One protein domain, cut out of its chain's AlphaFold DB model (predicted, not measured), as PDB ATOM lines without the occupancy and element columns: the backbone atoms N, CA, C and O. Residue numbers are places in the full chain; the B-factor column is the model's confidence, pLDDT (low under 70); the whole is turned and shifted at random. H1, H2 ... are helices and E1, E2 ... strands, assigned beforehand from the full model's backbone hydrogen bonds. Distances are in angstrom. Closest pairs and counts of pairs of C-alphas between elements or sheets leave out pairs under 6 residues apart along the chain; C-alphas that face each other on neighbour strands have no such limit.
ATOM      1  N   ASP A 185      48.868  -2.361   0.038       89.50
ATOM      2  CA  ASP A 185      47.612  -2.988  -0.360       89.50
ATOM      3  C   ASP A 185      46.762  -3.413   0.851       89.50
ATOM      4  O   ASP A 185      45.589  -3.763   0.707       89.50
ATOM      5  N   LYS A 186      47.323  -3.340   2.064       89.56
ATOM      6  CA  LYS A 186      46.622  -3.662   3.303       89.56
ATOM      7  C   LYS A 186      45.677  -2.533   3.708       89.56
ATOM      8  O   LYS A 186      45.944  -1.342   3.532       89.56
ATOM      9  N   ARG A 187      44.566  -2.922   4.334       90.44
ATOM     10  CA  ARG A 187      43.690  -2.013   5.078       90.44
ATOM     11  C   ARG A 187      44.397  -1.629   6.374       90.44
ATOM     12  O   ARG A 187      44.463  -2.433   7.296       90.44
ATOM     13  N   ALA A 188      44.970  -0.434   6.406       88.12
ATOM     14  CA  ALA A 188      45.787   0.044   7.509       88.12
ATOM     15  C   ALA A 188      45.388   1.474   7.881       88.12
ATOM     16  O   ALA A 188      44.828   2.211   7.064       88.12
ATOM     17  N   MET A 189      45.699   1.862   9.114       84.88
ATOM     18  CA  MET A 189      45.517   3.214   9.625       84.88
ATOM     19  C   MET A 189      46.627   3.523  10.621       84.88
ATOM     20  O   MET A 189      46.951   2.684  11.459       84.88
ATOM     21  N   ILE A 190      47.173   4.731  10.549       83.00
ATOM     22  CA  ILE A 190      47.955   5.314  11.638       83.00
ATOM     23  C   ILE A 190      47.024   6.192  12.470       83.00
ATOM     24  O   ILE A 190      46.230   6.958  11.921       83.00
ATOM     25  N   VAL A 191      47.127   6.058  13.788       80.38
ATOM     26  CA  VAL A 191      46.373   6.830  14.774       80.38
ATOM     27  C   VAL A 191      47.383   7.457  15.721       80.38
ATOM     28  O   VAL A 191      48.236   6.754  16.260       80.38
ATOM     29  N   VAL A 192      47.296   8.770  15.909       75.38
ATOM     30  CA  VAL A 192      48.080   9.486  16.916       75.38
ATOM     31  C   VAL A 192      47.152   9.884  18.043       75.38
ATOM     32  O   VAL A 192      46.142  10.549  17.824       75.38
ATOM     33  N   GLY A 193      47.493   9.420  19.241       75.44
ATOM     34  CA  GLY A 193      46.745   9.670  20.458       75.44
ATOM     35  C   GLY A 193      47.318  10.826  21.266       75.44
ATOM     36  O   GLY A 193      48.536  10.945  21.400       75.44
ATOM     37  N   LYS A 194      46.447  11.641  21.854       71.44
ATOM     38  CA  LYS A 194      46.787  12.642  22.862       71.44
ATOM     39  C   LYS A 194      45.723  12.616  23.955       71.44
ATOM     40  O   LYS A 194      44.536  12.680  23.658       71.44
ATOM     41  N   GLU A 195      46.158  12.485  25.208       70.00
ATOM     42  CA  GLU A 195      45.271  12.477  26.386       70.00
ATOM     43  C   GLU A 195      44.149  11.418  26.320       70.00
ATOM     44  O   GLU A 195      43.043  11.645  26.789       70.00
ATOM     45  N   GLY A 196      44.425  10.249  25.727       70.31
ATOM     46  CA  GLY A 196      43.443   9.162  25.592       70.31
ATOM     47  C   GLY A 196      42.523   9.271  24.368       70.31
ATOM     48  O   GLY A 196      41.767   8.344  24.089       70.31
ATOM     49  N   PHE A 197      42.628  10.349  23.590       77.94
ATOM     50  CA  PHE A 197      41.814  10.591  22.398       77.94
ATOM     51  C   PHE A 197      42.657  10.604  21.128       77.94
ATOM     52  O   PHE A 197      43.855  10.876  21.156       77.94
ATOM     53  N   ILE A 198      42.029  10.322  19.992       77.94
ATOM     54  CA  ILE A 198      42.651  10.447  18.676       77.94
ATOM     55  C   ILE A 198      42.805  11.935  18.335       77.94
ATOM     56  O   ILE A 198      41.810  12.626  18.132       77.94
ATOM     57  N   ASP A 199      44.047  12.404  18.223       71.50
ATOM     58  CA  ASP A 199      44.399  13.761  17.777       71.50
ATOM     59  C   ASP A 199      44.322  13.863  16.248       71.50
ATOM     60  O   ASP A 199      43.667  14.737  15.680       71.50
ATOM     61  N   TRP A 200      44.924  12.896  15.550       73.00
ATOM     62  CA  TRP A 200      44.754  12.735  14.110       73.00
ATOM     63  C   TRP A 200      44.919  11.277  13.682       73.00
ATOM     64  O   TRP A 200      45.539  10.458  14.362       73.00
ATOM     65  N   ALA A 201      44.359  10.951  12.520       79.81
ATOM     66  CA  ALA A 201      44.502   9.641  11.903       79.81
ATOM     67  C   ALA A 201      44.685   9.766  10.389       79.81
ATOM     68  O   ALA A 201      44.196  10.711   9.764       79.81
ATOM     69  N   TRP A 202      45.369   8.791   9.798       79.81
ATOM     70  CA  TRP A 202      45.532   8.672   8.351       79.81
ATOM     71  C   TRP A 202      45.298   7.230   7.919       79.81
ATOM     72  O   TRP A 202      45.849   6.301   8.503       79.81
ATOM     73  N   SER A 203      44.491   7.044   6.877       85.44
ATOM     74  CA  SER A 203      44.074   5.732   6.371       85.44
ATOM     75  C   SER A 203      44.736   5.398   5.037       85.44
ATOM     76  O   SER A 203      44.993   6.290   4.227       85.44
ATOM     77  N   SER A 204      45.005   4.115   4.796       88.94
ATOM     78  CA  SER A 204      45.484   3.652   3.494       88.94
ATOM     79  C   SER A 204      44.341   3.719   2.482       88.94
ATOM     80  O   SER A 204      43.165   3.671   2.852       88.94
ATOM     81  N   GLU A 205      44.660   3.813   1.192       87.88
ATOM     82  CA  GLU A 205      43.634   3.834   0.143       87.88
ATOM     83  C   GLU A 205      42.700   2.601   0.196       87.88
ATOM     84  O   GLU A 205      41.480   2.786   0.118       87.88
ATOM     85  N   PRO A 206      43.193   1.362   0.424       91.25
ATOM     86  CA  PRO A 206      42.326   0.204   0.649       91.25
ATOM     87  C   PRO A 206      41.379   0.350   1.848       91.25
ATOM     88  O   PRO A 206      40.243  -0.126   1.783       91.25
ATOM     89  N   LEU A 207      41.814   0.992   2.941       89.69
ATOM     90  CA  LEU A 207      40.963   1.217   4.114       89.69
ATOM     91  C   LEU A 207      39.905   2.288   3.835       89.69
ATOM     92  O   LEU A 207      38.731   2.064   4.127       89.69
ATOM     93  N   LEU A 208      40.286   3.404   3.206       85.31
ATOM     94  CA  LEU A 208      39.348   4.460   2.809       85.31
ATOM     95  C   LEU A 208      38.230   3.908   1.918       85.31
ATOM     96  O   LEU A 208      37.057   4.164   2.179       85.31
ATOM     97  N   LYS A 209      38.580   3.075   0.928       88.25
ATOM     98  CA  LYS A 209      37.607   2.404   0.045       88.25
ATOM     99  C   LYS A 209      36.681   1.434   0.782       88.25
ATOM    100  O   LYS A 209      35.586   1.169   0.303       88.25
ATOM    101  N   SER A 210      37.104   0.900   1.928       89.69
ATOM    102  CA  SER A 210      36.275  -0.004   2.734       89.69
ATOM    103  C   SER A 210      35.231   0.714   3.594       89.69
ATOM    104  O   SER A 210      34.307   0.069   4.074       89.69
ATOM    105  N   GLY A 211      35.379   2.027   3.817       82.69
ATOM    106  CA  GLY A 211      34.482   2.820   4.664       82.69
ATOM    107  C   GLY A 211      34.659   2.628   6.178       82.69
ATOM    108  O   GLY A 211      34.010   3.332   6.948       82.69
ATOM    109  N   VAL A 212      35.542   1.725   6.622       79.62
ATOM    110  CA  VAL A 212      35.763   1.399   8.043       79.62
ATOM    111  C   VAL A 212      37.018   2.113   8.559       79.62
ATOM    112  O   VAL A 212      38.101   1.542   8.559       79.62
ATOM    113  N   PHE A 213      36.905   3.379   8.968       79.06
ATOM    114  CA  PHE A 213      38.026   4.161   9.517       79.06
ATOM    115  C   PHE A 213      37.559   5.218  10.526       79.06
ATOM    116  O   PHE A 213      36.403   5.643  10.499       79.06
ATOM    117  N   TYR A 214      38.463   5.685  11.397       77.88
ATOM    118  CA  TYR A 214      38.152   6.772  12.329       77.88
ATOM    119  C   TYR A 214      38.136   8.122  11.612       77.88
ATOM    120  O   TYR A 214      39.107   8.524  10.968       77.88
ATOM    121  N   ARG A 215      37.039   8.870  11.767       71.50
ATOM    122  CA  ARG A 215      36.907  10.240  11.252       71.50
ATOM    123  C   ARG A 215      37.495  11.252  12.238       71.50
ATOM    124  O   ARG A 215      36.788  12.133  12.720       71.50
ATOM    125  N   ALA A 216      38.797  11.140  12.494       61.78
ATOM    126  CA  ALA A 216      39.513  11.918  13.513       61.78
ATOM    127  C   ALA A 216      39.333  13.449  13.410       61.78
ATOM    128  O   ALA A 216      39.416  14.147  14.408       61.78
ATOM    129  N   ARG A 217      39.048  13.988  12.214       56.00
ATOM    130  CA  ARG A 217      38.821  15.432  12.003       56.00
ATOM    131  C   ARG A 217      37.399  15.917  12.305       56.00
ATOM    132  O   ARG A 217      37.182  17.119  12.352       56.00
ATOM    133  N   GLN A 218      36.428  15.012  12.415       60.78
ATOM    134  CA  GLN A 218      35.006  15.360  12.548       60.78
ATOM    135  C   GLN A 218      34.436  14.991  13.916       60.78
ATOM    136  O   GLN A 218      33.434  15.569  14.326       60.78
ATOM    137  N   VAL A 219      35.042  14.019  14.604       68.94
ATOM    138  CA  VAL A 219      34.513  13.455  15.847       68.94
ATOM    139  C   VAL A 219      35.661  13.193  16.815       68.94
ATOM    140  O   VAL A 219      36.609  12.483  16.474       68.94
ATOM    141  N   VAL A 220      35.544  13.725  18.033       73.19
ATOM    142  CA  VAL A 220      36.426  13.364  19.149       73.19
ATOM    143  C   VAL A 220      36.200  11.886  19.450       73.19
ATOM    144  O   VAL A 220      35.107  11.489  19.845       73.19
ATOM    145  N   THR A 221      37.212  11.068  19.182       77.62
ATOM    146  CA  THR A 221      37.129   9.608  19.275       77.62
ATOM    147  C   THR A 221      38.153   9.135  20.296       77.62
ATOM    148  O   THR A 221      39.318   9.517  20.203       77.62
ATOM    149  N   GLU A 222      37.736   8.327  21.267       78.56
ATOM    150  CA  GLU A 222      38.655   7.691  22.217       78.56
ATOM    151  C   GLU A 222      39.599   6.719  21.501       78.56
ATOM    152  O   GLU A 222      39.257   6.122  20.473       78.56
ATOM    153  N   LEU A 223      40.811   6.564  22.037       78.50
ATOM    154  CA  LEU A 223      41.744   5.568  21.530       78.50
ATOM    155  C   LEU A 223      41.154   4.163  21.715       78.50
ATOM    156  O   LEU A 223      40.647   3.847  22.791       78.50
ATOM    157  N   PRO A 224      41.239   3.284  20.702       76.50
ATOM    158  CA  PRO A 224      40.702   1.936  20.825       76.50
ATOM    159  C   PRO A 224      41.442   1.188  21.944       76.50
ATOM    160  O   PRO A 224      42.666   1.093  21.842       76.50
ATOM    161  N   PRO A 225      40.756   0.608  22.949       69.81
ATOM    162  CA  PRO A 225      41.407   0.026  24.133       69.81
ATOM    163  C   PRO A 225      42.420  -1.084  23.822       69.81
ATOM    164  O   PRO A 225      43.410  -1.250  24.521       69.81
ATOM    165  N   ALA A 226      42.204  -1.829  22.735       70.00
ATOM    166  CA  ALA A 226      43.108  -2.886  22.279       70.00
ATOM    167  C   ALA A 226      44.264  -2.383  21.389       70.00
ATOM    168  O   ALA A 226      45.063  -3.187  20.907       70.00
ATOM    169  N   SER A 227      44.341  -1.079  21.101       67.50
ATOM    170  CA  SER A 227      45.422  -0.510  20.290       67.50
ATOM    171  C   SER A 227      46.723  -0.426  21.089       67.50
ATOM    172  O   SER A 227      46.696  -0.184  22.290       67.50
ATOM    173  N   LEU A 228      47.873  -0.529  20.412       63.91
ATOM    174  CA  LEU A 228      49.193  -0.303  21.028       63.91
ATOM    175  C   LEU A 228      49.287   1.056  21.748       63.91
ATOM    176  O   LEU A 228      50.044   1.201  22.695       63.91
ATOM    177  N   ALA A 229      48.516   2.052  21.298       60.53
ATOM    178  CA  ALA A 229      48.467   3.380  21.901       60.53
ATOM    179  C   ALA A 229      47.589   3.459  23.168       60.53
ATOM    180  O   ALA A 229      47.655   4.467  23.868       60.53
ATOM    181  N   ALA A 230      46.769   2.438  23.445       60.66
ATOM    182  CA  ALA A 230      45.857   2.365  24.589       60.66
ATOM    183  C   ALA A 230      46.195   1.242  25.587       60.66
ATOM    184  O   ALA A 230      45.585   1.188  26.650       60.66
ATOM    185  N   GLN A 231      47.137   0.349  25.259       57.09
ATOM    186  CA  GLN A 231      47.573  -0.711  26.168       57.09
ATOM    187  C   GLN A 231      48.260  -0.108  27.403       57.09
ATOM    188  O   GLN A 231      49.307   0.532  27.294       57.09
ATOM    189  N   GLU A 232      47.681  -0.340  28.583       54.62
ATOM    190  CA  GLU A 232      48.403  -0.233  29.850       54.62
ATOM    191  C   GLU A 232      49.432  -1.368  29.933       54.62
ATOM    192  O   GLU A 232      49.179  -2.495  29.506       54.62
TER     193      GLU A 232
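This is residues 185 to 232 of the 625 residues of an uncharacterized protein of Rhodobacteraceae bacterium CG17_big_fil_post_rev_8_21_14_2_50_65_11 (UniProt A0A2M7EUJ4). With little regular structure, this is a hairpin of two strands, E1 and E2, with a short helix, H1, at one end; the long stretch 211 to 232 folds back over one face of the hairpin toward its turn. The printed part has 48 residues, in the order E1, E2, H1, the strands antiparallel. The class is mixed, with only 19 residues in named elements. It is compact, radius of gyration of the C-alphas 10.8 A, and only just flat, spanning 30 by 23 by 12 A.

Find C-alpha 189 at (45.517, 3.214, 9.625); E1 runs from there to 194, 16.3 A. E2, residues 197 to 203, covers 16.9 A. H1, residues 205 to 210, covers 8.7 A and ends at (36.275, -0.004, 2.734).

In the hairpin, at 162 degrees, look for N 190 and O 202, 2.9 A apart. In H1, every O i to N i+4 pair is within hydrogen-bond range. The closest C-alphas of E1 and H1, Met 189 and Leu 207, are 7.4 A apart.

The farthest C-alphas, Lys 209 and Glu 232, are 31.8 A apart. The printed part has no cut, and both links are tight. Look for pLDDT under 70 at residues 216 to 219, 225 and 227 to 232.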